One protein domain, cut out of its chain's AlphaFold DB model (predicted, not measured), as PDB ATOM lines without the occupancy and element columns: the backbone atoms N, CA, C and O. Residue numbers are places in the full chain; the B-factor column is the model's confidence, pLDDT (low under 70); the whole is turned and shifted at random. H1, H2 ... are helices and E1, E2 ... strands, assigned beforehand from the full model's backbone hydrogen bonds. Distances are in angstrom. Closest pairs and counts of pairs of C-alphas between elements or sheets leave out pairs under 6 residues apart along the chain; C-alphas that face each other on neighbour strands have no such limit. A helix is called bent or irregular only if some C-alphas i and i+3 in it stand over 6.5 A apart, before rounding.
ATOM      1  N   VAL A  19     505.463 -61.794  22.406       79.81
ATOM      2  CA  VAL A  19     504.630 -60.906  21.573       79.81
ATOM      3  C   VAL A  19     505.276 -60.617  20.216       79.81
ATOM      4  O   VAL A  19     504.594 -60.521  19.201       79.81
ATOM      5  N   SER A  20     506.605 -60.495  20.173       78.25
ATOM      6  CA  SER A  20     507.327 -60.236  18.923       78.25
ATOM      7  C   SER A  20     507.448 -61.490  18.057       78.25
ATOM      8  O   SER A  20     507.570 -61.379  16.839       78.25
ATOM      9  N   CYS A  21     507.432 -62.673  18.679       79.69
ATOM     10  CA  CYS A  21     507.612 -63.957  18.003       79.69
ATOM     11  C   CYS A  21     506.280 -64.611  17.584       79.69
ATOM     12  O   CYS A  21     506.261 -65.397  16.637       79.69
ATOM     13  N   GLU A  22     505.171 -64.244  18.232       80.88
ATOM     14  CA  GLU A  22     503.815 -64.751  17.972       80.88
ATOM     15  C   GLU A  22     503.395 -64.706  16.487       80.88
ATOM     16  O   GLU A  22     502.923 -65.732  15.994       80.88
ATOM     17  N   PRO A  23     503.649 -63.625  15.712       82.38
ATOM     18  CA  PRO A  23     503.277 -63.572  14.290       82.38
ATOM     19  C   PRO A  23     503.962 -64.642  13.426       82.38
ATOM     20  O   PRO A  23     503.458 -65.043  12.373       82.38
ATOM     21  N   PHE A  24     505.126 -65.115  13.869       83.50
ATOM     22  CA  PHE A  24     505.915 -66.113  13.162       83.50
ATOM     23  C   PHE A  24     505.563 -67.544  13.587       83.50
ATOM     24  O   PHE A  24     505.912 -68.473  12.867       83.50
ATOM     25  N   GLY A  25     504.855 -67.734  14.709       81.12
ATOM     26  CA  GLY A  25     504.442 -69.051  15.210       81.12
ATOM     27  C   GLY A  25     505.560 -69.884  15.850       81.12
ATOM     28  O   GLY A  25     505.373 -71.076  16.087       81.12
ATOM     29  N   PHE A  26     506.713 -69.277  16.143       84.94
ATOM     30  CA  PHE A  26     507.867 -69.948  16.753       84.94
ATOM     31  C   PHE A  26     508.353 -69.203  17.990       84.94
ATOM     32  O   PHE A  26     508.123 -68.004  18.132       84.94
ATOM     33  N   VAL A  27     509.062 -69.907  18.867       86.56
ATOM     34  CA  VAL A  27     509.675 -69.338  20.072       86.56
ATOM     35  C   VAL A  27     511.189 -69.249  19.890       86.56
ATOM     36  O   VAL A  27     511.795 -69.952  19.081       86.56
ATOM     37  N   VAL A  28     511.830 -68.360  20.644       87.50
ATOM     38  CA  VAL A  28     513.293 -68.290  20.709       87.50
ATOM     39  C   VAL A  28     513.873 -69.634  21.143       87.50
ATOM     40  O   VAL A  28     513.342 -70.296  22.032       87.50
ATOM     41  N   ASN A  29     514.990 -70.018  20.530       87.50
ATOM     42  CA  ASN A  29     515.635 -71.322  20.663       87.50
ATOM     43  C   ASN A  29     514.815 -72.505  20.123       87.50
ATOM     44  O   ASN A  29     515.195 -73.650  20.383       87.50
ATOM     45  N   ASP A  30     513.739 -72.282  19.362       89.38
ATOM     46  CA  ASP A  30     513.123 -73.377  18.617       89.38
ATOM     47  C   ASP A  30     514.072 -73.887  17.526       89.38
ATOM     48  O   ASP A  30     514.759 -73.109  16.860       89.38
ATOM     49  N   ILE A  31     514.092 -75.206  17.331       91.75
ATOM     50  CA  ILE A  31     514.827 -75.852  16.251       91.75
ATOM     51  C   ILE A  31     513.863 -76.006  15.077       91.75
ATOM     52  O   ILE A  31     512.815 -76.640  15.200       91.75
ATOM     53  N   LEU A  32     514.220 -75.442  13.927       91.50
ATOM     54  CA  LEU A  32     513.501 -75.640  12.675       91.50
ATOM     55  C   LEU A  32     514.311 -76.525  11.740       91.50
ATOM     56  O   LEU A  32     515.535 -76.435  11.662       91.50
ATOM     57  N   LYS A  33     513.610 -77.346  10.970       91.75
ATOM     58  CA  LYS A  33     514.159 -78.031   9.812       91.75
ATOM     59  C   LYS A  33     513.941 -77.142   8.597       91.75
ATOM     60  O   LYS A  33     512.802 -76.891   8.210       91.75
ATOM     61  N   ALA A  34     515.032 -76.639   8.034       89.06
ATOM     62  CA  ALA A  34     515.020 -75.887   6.792       89.06
ATOM     63  C   ALA A  34     514.716 -76.814   5.596       89.06
ATOM     64  O   ALA A  34     514.922 -78.028   5.696       89.06
ATOM     65  N   PRO A  35     514.318 -76.262   4.436       85.31
ATOM     66  CA  PRO A  35     513.901 -77.050   3.266       85.31
ATOM     67  C   PRO A  35     514.992 -77.990   2.739       85.31
ATOM     68  O   PRO A  35     514.713 -79.065   2.222       85.31
ATOM     69  N   LEU A  36     516.256 -77.608   2.929       85.56
ATOM     70  CA  LEU A  36     517.433 -78.404   2.569       85.56
ATOM     71  C   LEU A  36     517.777 -79.488   3.611       85.56
ATOM     72  O   LEU A  36     518.852 -80.074   3.564       85.56
ATOM     73  N   GLY A  37     516.902 -79.728   4.592       84.00
ATOM     74  CA  GLY A  37     517.105 -80.699   5.668       84.00
ATOM     75  C   GLY A  37     518.036 -80.230   6.790       84.00
ATOM     76  O   GLY A  37     518.245 -80.973   7.747       84.00
ATOM     77  N   ILE A  38     518.565 -79.008   6.702       89.06
ATOM     78  CA  ILE A  38     519.473 -78.420   7.692       89.06
ATOM     79  C   ILE A  38     518.675 -77.997   8.930       89.06
ATOM     80  O   ILE A  38     517.638 -77.349   8.808       89.06
ATOM     81  N   GLN A  39     519.165 -78.336  10.122       90.44
ATOM     82  CA  GLN A  39     518.597 -77.841  11.375       90.44
ATOM     83  C   GLN A  39     519.117 -76.435  11.664       90.44
ATOM     84  O   GLN A  39     520.324 -76.206  11.663       90.44
ATOM     85  N   ILE A  40     518.206 -75.505  11.919       91.81
ATOM     86  CA  ILE A  40     518.511 -74.124  12.287       91.81
ATOM     87  C   ILE A  40     517.863 -73.807  13.632       91.81
ATOM     88  O   ILE A  40     516.816 -74.362  13.957       91.81
ATOM     89  N   THR A  41     518.466 -72.911  14.406       92.25
ATOM     90  CA  THR A  41     517.929 -72.485  15.707       92.25
ATOM     91  C   THR A  41     517.436 -71.051  15.622       92.25
ATOM     92  O   THR A  41     518.160 -70.176  15.156       92.25
ATOM     93  N   ILE A  42     516.218 -70.779  16.077       91.69
ATOM     94  CA  ILE A  42     515.675 -69.420  16.120       91.69
ATOM     95  C   ILE A  42     516.408 -68.587  17.175       91.69
ATOM     96  O   ILE A  42     516.426 -68.941  18.352       91.69
ATOM     97  N   LEU A  43     516.955 -67.441  16.765       90.00
ATOM     98  CA  LEU A  43     517.586 -66.468  17.665       90.00
ATOM     99  C   LEU A  43     516.580 -65.447  18.205       90.00
ATOM    100  O   LEU A  43     516.718 -64.974  19.331       90.00
ATOM    101  N   GLY A  44     515.578 -65.101  17.396       87.94
ATOM    102  CA  GLY A  44     514.548 -64.123  17.731       87.94
ATOM    103  C   GLY A  44     514.245 -63.199  16.560       87.94
ATOM    104  O   GLY A  44     514.479 -63.540  15.398       87.94
ATOM    105  N   VAL A  45     513.718 -62.018  16.861       87.69
ATOM    106  CA  VAL A  45     513.271 -61.051  15.854       87.69
ATOM    107  C   VAL A  45     514.147 -59.807  15.898       87.69
ATOM    108  O   VAL A  45     514.530 -59.337  16.963       87.69
ATOM    109  N   LYS A  46     514.465 -59.235  14.739       87.12
ATOM    110  CA  LYS A  46     515.144 -57.944  14.622       87.12
ATOM    111  C   LYS A  46     514.315 -57.030  13.733       87.12
ATOM    112  O   LYS A  46     513.831 -57.453  12.687       87.12
ATOM    113  N   LYS A  47     514.162 -55.768  14.132       81.06
ATOM    114  CA  LYS A  47     513.549 -54.756  13.266       81.06
ATOM    115  C   LYS A  47     514.536 -54.392  12.155       81.06
ATOM    116  O   LYS A  47     515.680 -54.037  12.447       81.06
ATOM    117  N   SER A  48     514.107 -54.521  10.904       73.94
ATOM    118  CA  SER A  48     514.838 -53.993   9.751       73.94
ATOM    119  C   SER A  48     514.814 -52.461   9.774       73.94
ATOM    120  O   SER A  48     513.967 -51.854  10.434       73.94
ATOM    121  N   ALA A  49     515.717 -51.836   9.017       70.56
ATOM    122  CA  ALA A  49     515.726 -50.388   8.802       70.56
ATOM    123  C   ALA A  49     514.393 -49.881   8.214       70.56
ATOM    124  O   ALA A  49     513.983 -48.761   8.496       70.56
ATOM    125  N   ASP A  50     513.677 -50.745   7.491       68.94
ATOM    126  CA  ASP A  50     512.367 -50.468   6.886       68.94
ATOM    127  C   ASP A  50     511.198 -50.538   7.890       68.94
ATOM    128  O   ASP A  50     510.035 -50.519   7.495       68.94
ATOM    129  N   GLY A  51     511.478 -50.717   9.187       69.88
ATOM    130  CA  GLY A  51     510.471 -50.827  10.250       69.88
ATOM    131  C   GLY A  51     509.793 -52.198  10.360       69.88
ATOM    132  O   GLY A  51     509.099 -52.458  11.343       69.88
ATOM    133  N   ASN A  52     510.029 -53.099   9.405       77.38
ATOM    134  CA  ASN A  52     509.483 -54.456   9.419       77.38
ATOM    135  C   ASN A  52     510.228 -55.365  10.405       77.38
ATOM    136  O   ASN A  52     511.460 -55.380  10.451       77.38
ATOM    137  N   SER A  53     509.483 -56.172  11.159       81.94
ATOM    138  CA  SER A  53     510.036 -57.243  11.992       81.94
ATOM    139  C   SER A  53     510.499 -58.406  11.117       81.94
ATOM    140  O   SER A  53     509.723 -58.922  10.316       81.94
ATOM    141  N   GLN A  54     511.751 -58.831  11.274       87.31
ATOM    142  CA  GLN A  54     512.323 -59.955  10.542       87.31
ATOM    143  C   GLN A  54     512.900 -60.985  11.508       87.31
ATOM    144  O   GLN A  54     513.631 -60.635  12.436       87.31
ATOM    145  N   MET A  55     512.574 -62.259  11.296       88.31
ATOM    146  CA  MET A  55     513.063 -63.347  12.139       88.31
ATOM    147  C   MET A  55     514.495 -63.720  11.763       88.31
ATOM    148  O   MET A  55     514.859 -63.721  10.588       88.31
ATOM    149  N   TRP A  56     515.317 -64.029  12.757       90.62
ATOM    150  CA  TRP A  56     516.706 -64.435  12.588       90.62
ATOM    151  C   TRP A  56     516.917 -65.833  13.147       90.62
ATOM    152  O   TRP A  56     516.390 -66.185  14.206       90.62
ATOM    153  N   ALA A  57     517.727 -66.610  12.439       91.56
ATOM    154  CA  ALA A  57     518.119 -67.940  12.859       91.56
ATOM    155  C   ALA A  57     519.627 -68.138  12.741       91.56
ATOM    156  O   ALA A  57     520.308 -67.499  11.934       91.56
ATOM    157  N   GLU A  58     520.128 -69.050  13.559       92.19
ATOM    158  CA  GLU A  58     521.490 -69.543  13.535       92.19
ATOM    159  C   GLU A  58     521.543 -70.889  12.814       92.19
ATOM    160  O   GLU A  58     520.796 -71.821  13.124       92.19
ATOM    161  N   PHE A  59     522.433 -70.974  11.835       90.38
ATOM    162  CA  PHE A  59     522.758 -72.186  11.102       90.38
ATOM    163  C   PHE A  59     523.904 -72.939  11.792       90.38
ATOM    164  O   PHE A  59     524.684 -72.339  12.544       90.38
ATOM    165  N   PRO A  60     524.070 -74.242  11.500       85.56
ATOM    166  CA  PRO A  60     525.206 -75.010  11.990       85.56
ATOM    167  C   PRO A  60     526.522 -74.315  11.620       85.56
ATOM    168  O   PRO A  60     526.721 -73.914  10.474       85.56
ATOM    169  N   GLY A  61     527.407 -74.137  12.601       82.94
ATOM    170  CA  GLY A  61     528.653 -73.377  12.436       82.94
ATOM    171  C   GLY A  61     528.584 -71.912  12.886       82.94
ATOM    172  O   GLY A  61     529.571 -71.198  12.733       82.94
ATOM    173  N   GLY A  62     527.462 -71.463  13.465       84.88
ATOM    174  CA  GLY A  62     527.337 -70.129  14.073       84.88
ATOM    175  C   GLY A  62     527.023 -69.008  13.080       84.88
ATOM    176  O   GLY A  62     527.157 -67.827  13.403       84.88
ATOM    177  N   PHE A  63     526.616 -69.355  11.856       86.56
ATOM    178  CA  PHE A  63     526.201 -68.375  10.856       86.56
ATOM    179  C   PHE A  63     524.799 -67.864  11.171       86.56
ATOM    180  O   PHE A  63     523.844 -68.635  11.209       86.56
ATOM    181  N   GLN A  64     524.661 -66.555  11.359       91.69
ATOM    182  CA  GLN A  64     523.380 -65.920  11.659       91.69
ATOM    183  C   GLN A  64     522.805 -65.311  10.388       91.69
ATOM    184  O   GLN A  64     523.467 -64.510   9.728       91.69
ATOM    185  N   CYS A  65     521.579 -65.690  10.040       87.38
ATOM    186  CA  CYS A  65     520.946 -65.264   8.801       87.38
ATOM    187  C   CYS A  65     519.514 -64.778   9.060       87.38
ATOM    188  O   CYS A  65     518.772 -65.418   9.818       87.38
ATOM    189  N   PRO A  66     519.103 -63.664   8.430       89.38
ATOM    190  CA  PRO A  66     517.716 -63.250   8.440       89.38
ATOM    191  C   PRO A  66     516.872 -64.201   7.581       89.38
ATOM    192  O   PRO A  66     517.196 -64.500   6.430       89.38
ATOM    193  N   LEU A  67     515.754 -64.657   8.128       88.00
ATOM    194  CA  LEU A  67     514.785 -65.480   7.420       88.00
ATOM    195  C   LEU A  67     513.865 -64.583   6.585       88.00
ATOM    196  O   LEU A  67     513.509 -63.476   6.990       88.00
ATOM    197  N   ARG A  68     513.518 -65.044   5.379       85.62
ATOM    198  CA  ARG A  68     512.581 -64.333   4.494       85.62
ATOM    199  C   ARG A  68     511.103 -64.443   4.889       85.62
ATOM    200  O   ARG A  68     510.414 -63.445   4.686       85.62
ATOM    201  N   PRO A  69     510.587 -65.598   5.359       84.88
ATOM    202  CA  PRO A  69     509.178 -65.718   5.708       84.88
ATOM    203  C   PRO A  69     508.756 -64.698   6.769       84.88
ATOM    204  O   PRO A  69     509.478 -64.464   7.742       84.88
ATOM    205  N   LYS A  70     507.569 -64.118   6.589       83.25
ATOM    206  CA  LYS A  70     507.007 -63.110   7.499       83.25
ATOM    207  C   LYS A  70     505.966 -63.667   8.465       83.25
ATOM    208  O   LYS A  70     505.755 -63.078   9.514       83.25
ATOM    209  N   ASN A  71     505.333 -64.784   8.113       85.31
ATOM    210  CA  ASN A  71     504.231 -65.391   8.861       85.31
ATOM    211  C   ASN A  71     504.399 -66.912   8.924       85.31
ATOM    212  O   ASN A  71     504.988 -67.495   8.010       85.31
ATOM    213  N   ALA A  72     503.791 -67.567   9.915       84.69
ATOM    214  CA  ALA A  72     503.830 -69.028  10.073       84.69
ATOM    215  C   ALA A  72     503.443 -69.803   8.790       84.69
ATOM    216  O   ALA A  72     504.143 -70.723   8.377       84.69
ATOM    217  N   SER A  73     502.396 -69.371   8.077       86.94
ATOM    218  CA  SER A  73     501.983 -70.018   6.818       86.94
ATOM    219  C   SER A  73     503.031 -69.896   5.701       86.94
ATOM    220  O   SER A  73     503.158 -70.785   4.860       86.94
ATOM    221  N   GLU A  74     503.811 -68.809   5.669       88.44
ATOM    222  CA  GLU A  74     504.899 -68.671   4.695       88.44
ATOM    223  C   GLU A  74     506.080 -69.583   5.021       88.44
ATOM    224  O   GLU A  74     506.749 -70.042   4.095       88.44
ATOM    225  N   PHE A  75     506.329 -69.864   6.304       88.25
ATOM    226  CA  PHE A  75     507.346 -70.829   6.715       88.25
ATOM    227  C   PHE A  75     507.020 -72.223   6.181       88.25
ATOM    228  O   PHE A  75     507.861 -72.821   5.511       88.25
ATOM    229  N   GLU A  76     505.789 -72.692   6.383       86.56
ATOM    230  CA  GLU A  76     505.344 -73.998   5.882       86.56
ATOM    231  C   GLU A  76     505.409 -74.072   4.352       86.56
ATOM    232  O   GLU A  76     505.954 -75.028   3.800       86.56
ATOM    233  N   LYS A  77     504.940 -73.028   3.648       89.25
ATOM    234  CA  LYS A  77     505.016 -72.949   2.176       89.25
ATOM    235  C   LYS A  77     506.446 -72.985   1.652       89.25
ATOM    236  O   LYS A  77     506.691 -73.530   0.580       89.25
ATOM    237  N   GLN A  78     507.381 -72.379   2.380       88.38
ATOM    238  CA  GLN A  78     508.794 -72.399   2.016       88.38
ATOM    239  C   GLN A  78     509.483 -73.708   2.412       88.38
ATOM    240  O   GLN A  78     510.612 -73.910   1.982       88.38
ATOM    241  N   GLY A  79     508.819 -74.602   3.156       87.88
ATOM    242  CA  GLY A  79     509.337 -75.911   3.563       87.88
ATOM    243  C   GLY A  79     510.075 -75.906   4.901       87.88
ATOM    244  O   GLY A  79     510.879 -76.802   5.161       87.88
ATOM    245  N   TYR A  80     509.852 -74.889   5.734       90.12
ATOM    246  CA  TYR A  80     510.337 -74.873   7.106       90.12
ATOM    247  C   TYR A  80     509.340 -75.567   8.021       90.12
ATOM    248  O   TYR A  80     508.152 -75.249   8.014       90.12
ATOM    249  N   PHE A  81     509.844 -76.461   8.864       89.06
ATOM    250  CA  PHE A  81     509.023 -77.179   9.835       89.06
ATOM    251  C   PHE A  81     509.653 -77.107  11.215       89.06
ATOM    252  O   PHE A  81     510.873 -77.221  11.347       89.06
ATOM    253  N   LYS A  82     508.830 -76.961  12.255       90.12
ATOM    254  CA  LYS A  82     509.309 -77.101  13.631       90.12
ATOM    255  C   LYS A  82     509.791 -78.530  13.858       90.12
ATOM    256  O   LYS A  82     509.124 -79.487  13.463       90.12
ATOM    257  N   ALA A  83     510.971 -78.678  14.454       89.75
ATOM    258  CA  ALA A  83     511.475 -79.987  14.830       89.75
ATOM    259  C   ALA A  83     510.591 -80.601  15.925       89.75
ATOM    260  O   ALA A  83     509.942 -79.905  16.703       89.75
ATOM    261  N   HIS A  84     510.575 -81.931  15.987       89.69
ATOM    262  CA  HIS A  84     509.876 -82.645  17.049       89.69
ATOM    263  C   HIS A  84     510.479 -82.292  18.415       89.69
ATOM    264  O   HIS A  84     511.699 -82.174  18.530       89.69
ATOM    265  N   GLU A  85     509.652 -82.207  19.459       87.31
ATOM    266  CA  GLU A  85     510.065 -81.835  20.823       87.31
ATOM    267  C   GLU A  85     511.247 -82.674  21.337       87.31
ATOM    268  O   GLU A  85     512.172 -82.151  21.951       87.31
ATOM    269  N   GLY A  86     511.297 -83.960  20.974       88.94
ATOM    270  CA  GLY A  86     512.429 -84.840  21.279       88.94
ATOM    271  C   GLY A  86     513.794 -84.302  20.821       88.94
ATOM    272  O   GLY A  86     514.783 -84.492  21.520       88.94
ATOM    273  N   VAL A  87     513.866 -83.572  19.703       89.06
ATOM    274  CA  VAL A  87     515.115 -82.946  19.227       89.06
ATOM    275  C   VAL A  87     515.545 -81.802  20.149       89.06
ATOM    276  O   VAL A  87     516.733 -81.632  20.411       89.06
ATOM    277  N   HIS A  88     514.584 -81.049  20.686       89.12
ATOM    278  CA  HIS A  88     514.860 -79.983  21.648       89.12
ATOM    279  C   HIS A  88     515.376 -80.570  22.967       89.12
ATOM    280  O   HIS A  88     516.376 -80.089  23.500       89.12
ATOM    281  N   ILE A  89     514.761 -81.660  23.441       90.81
ATOM    282  CA  ILE A  89     515.187 -82.371  24.655       90.81
ATOM    283  C   ILE A  89     516.612 -82.912  24.503       90.81
ATOM    284  O   ILE A  89     517.417 -82.774  25.423       90.81
ATOM    285  N   LEU A  90     516.941 -83.511  23.354       90.44
ATOM    286  CA  LEU A  90     518.289 -84.025  23.092       90.44
ATOM    287  C   LEU A  90     519.333 -82.905  23.118       90.44
ATOM    288  O   LEU A  90     520.332 -83.034  23.824       90.44
ATOM    289  N   ARG A  91     519.063 -81.772  22.452       89.31
ATOM    290  CA  ARG A  91     519.939 -80.591  22.516       89.31
ATOM    291  C   ARG A  91     520.165 -80.147  23.961       89.31
ATOM    292  O   ARG A  91     521.296 -79.873  24.362       89.31
ATOM    293  N   ASP A  92     519.094 -80.039  24.739       90.06
ATOM    294  CA  ASP A  92     519.189 -79.568  26.118       90.06
ATOM    295  C   ASP A  92     519.978 -80.555  26.983       90.06
ATOM    296  O   ASP A  92     520.824 -80.133  27.774       90.06
ATOM    297  N   ASN A  93     519.785 -81.860  26.780       93.88
ATOM    298  CA  ASN A  93     520.561 -82.906  27.441       93.88
ATOM    299  C   ASN A  93     522.064 -82.767  27.142       93.88
ATOM    300  O   ASN A  93     522.863 -82.729  28.079       93.88
ATOM    301  N   ASP A  94     522.446 -82.577  25.879       92.00
ATOM    302  CA  ASP A  94     523.847 -82.379  25.486       92.00
ATOM    303  C   ASP A  94     524.464 -81.136  26.150       92.00
ATOM    304  O   ASP A  94     525.592 -81.170  26.663       92.00
ATOM    305  N   LEU A  95     523.704 -80.037  26.223       89.88
ATOM    306  CA  LEU A  95     524.119 -78.827  26.937       89.88
ATOM    307  C   LEU A  95     524.298 -79.084  28.440       89.88
ATOM    308  O   LEU A  95     525.261 -78.590  29.038       89.88
ATOM    309  N   PHE A  96     523.402 -79.854  29.065       92.44
ATOM    310  CA  PHE A  96     523.521 -80.233  30.474       92.44
ATOM    311  C   PHE A  96     524.733 -81.132  30.729       92.44
ATOM    312  O   PHE A  96     525.472 -80.885  31.685       92.44
ATOM    313  N   GLN A  97     524.977 -82.126  29.875       93.06
ATOM    314  CA  GLN A  97     526.143 -83.004  29.977       93.06
ATOM    315  C   GLN A  97     527.448 -82.214  29.854       93.06
ATOM    316  O   GLN A  97     528.330 -82.353  30.704       93.06
ATOM    317  N   THR A  98     527.533 -81.314  28.872       92.00
ATOM    318  CA  THR A  98     528.708 -80.456  28.660       92.00
ATOM    319  C   THR A  98     528.976 -79.566  29.874       92.00
ATOM    320  O   THR A  98     530.100 -79.497  30.372       92.00
ATOM    321  N   LYS A  99     527.934 -78.919  30.417       91.88
ATOM    322  CA  LYS A  99     528.053 -78.099  31.636       91.88
ATOM    323  C   LYS A  99     528.489 -78.928  32.839       91.88
ATOM    324  O   LYS A  99     529.346 -78.487  33.604       91.88
ATOM    325  N   ARG A 100     527.922 -80.125  33.007       92.38
ATOM    326  CA  ARG A 100     528.303 -81.054  34.076       92.38
ATOM    327  C   ARG A 100     529.775 -81.450  33.963       92.38
ATOM    328  O   ARG A 100     530.473 -81.442  34.972       92.38
ATOM    329  N   GLN A 101     530.252 -81.766  32.763       92.75
ATOM    330  CA  GLN A 101     531.648 -82.135  32.535       92.75
ATOM    331  C   GLN A 101     532.600 -80.971  32.828       92.75
ATOM    332  O   GLN A 101     533.575 -81.159  33.552       92.75
ATOM    333  N   ALA A 102     532.274 -79.761  32.365       90.69
ATOM    334  CA  ALA A 102     533.055 -78.561  32.664       90.69
ATOM    335  C   ALA A 102     533.121 -78.266  34.175       90.69
ATOM    336  O   ALA A 102     534.170 -77.878  34.691       90.69
ATOM    337  N   LEU A 103     532.021 -78.487  34.907       89.94
ATOM    338  CA  LEU A 103     532.007 -78.364  36.366       89.94
ATOM    339  C   LEU A 103     532.921 -79.399  37.030       89.94
ATOM    340  O   LEU A 103     533.728 -79.023  37.877       89.94
ATOM    341  N   LEU A 104     532.854 -80.671  36.628       90.00
ATOM    342  CA  LEU A 104     533.740 -81.715  37.158       90.00
ATOM    343  C   LEU A 104     535.218 -81.404  36.891       90.00
ATOM    344  O   LEU A 104     536.046 -81.558  37.786       90.00
ATOM    345  N   GLU A 105     535.546 -80.917  35.695       88.88
ATOM    346  CA  GLU A 105     536.906 -80.493  35.357       88.88
ATOM    347  C   GLU A 105     537.362 -79.315  36.228       88.88
ATOM    348  O   GLU A 105     538.481 -79.325  36.739       88.88
ATOM    349  N   SER A 106     536.484 -78.337  36.471       85.38
ATOM    350  CA  SER A 106     536.797 -77.197  37.340       85.38
ATOM    351  C   SER A 106     537.008 -77.589  38.808       85.38
ATOM    352  O   SER A 106     537.814 -76.963  39.487       85.38
ATOM    353  N   VAL A 107     536.329 -78.638  39.286       82.44
ATOM    354  CA  VAL A 107     536.517 -79.184  40.641       82.44
ATOM    355  C   VAL A 107     537.832 -79.961  40.740       82.44
ATOM    356  O   VAL A 107     538.502 -79.893  41.766       82.44
ATOM    357  N   ASN A 108     538.233 -80.666  39.676       72.75
ATOM    358  CA  ASN A 108     539.483 -81.431  39.647       72.75
ATOM    359  C   ASN A 108     540.731 -80.537  39.460       72.75
ATOM    360  O   ASN A 108     541.850 -80.950  39.762       72.75
TER     361      ASN A 108
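What this domain is: This is residues 19 to 108 of the 125 residues of the protein "Hypothetical protein" of Cryptomonas curvata (UniProt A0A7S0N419). A small body built round a strongly twisted, four-stranded antiparallel sheet has one long helix, H3, leaving it as an arm; residues 92 to 108 of H3 stick out free. In the body the short helix H1 packs on the inner strands E2 and E3, and the short helix H2 lies off the sheet, near H1. The printed part has 90 residues with three named helices and four named strands, in the order H1 E1 E2 E3 E4 H2 H3; the sheet's order is E1 E2 E3 E4, and the class is mixed, helices and strands. The whole is loose, with a radius of gyration of the C-alphas of 15.6 A, and elongated, spanning 52 by 28 by 24 A.

How they stand to each other: Begin at H1, residues 19 to 24, which is on the sheet at a height over the sheet of 8.7 A. Its closest C-alphas to E2, residues 39 to 47, are those of Cys 21 and Val 45, 6.7 A apart. Next comes E1, residues 31 to 33, an edge strand; it forms a hairpin with E2, where N 32 and O 40 are 2.8 A apart, within hydrogen-bond range. E2 bends by 53 degrees at residue 44, and its pairing is staggered: residues 39 to 41 pair with E1, residues 41 to 47 with E3, residues 53 to 59. In the hairpin of E2 and E3, look at N 46 and O 54, 2.8 A apart. E3 and E4, residues 63 to 66, form the last hairpin, with N 59 and O 63 at 2.8 A; E1 to E4 are a meander, each strand the antiparallel neighbour of the one before. H2, residues 72 to 78, is not on the sheet; it is close to H1 but not clearly touching, with the closest C-alphas, Phe 24 and Ala 72, 4.7 A apart. Residues 81 to 82 pair antiparallel with residues 32 to 33 of E1. H3, residues 85 to 108, only grazes the sheet with residues 85 to 91; the closest C-alphas of H3 and E1 are those of Ile 31 and His 88, 6.8 A apart. In H2 and H3 every O i to N i+4 pair is within hydrogen-bond range; in H1 0 of 2 are, and 1 of 3 O i to N i+3 pairs.

Where its parts are: Find C-alpha 19 at (504.630, -60.906, 21.573), where H1 begins; it is irregular, but only just, with C-alphas 20 and 23 7.0 A apart. E2 starts at C-alpha 39, (518.597, -77.841, 11.375), and runs 23.7 A; E3 runs 19.6 A. H3 runs 34.9 A to C-alpha 108 at (539.483, -81.431, 39.647).

The domain as a whole: The C-alphas of Asp 50 and Asn 108 are the two farthest apart, at 52.6 A. The body without residues 92 to 108 spans 37 by 25 by 24 A. The printed part has no cut and no long link. Mean pLDDT of the printed part is 86.9; residues 50 to 51 are under 70.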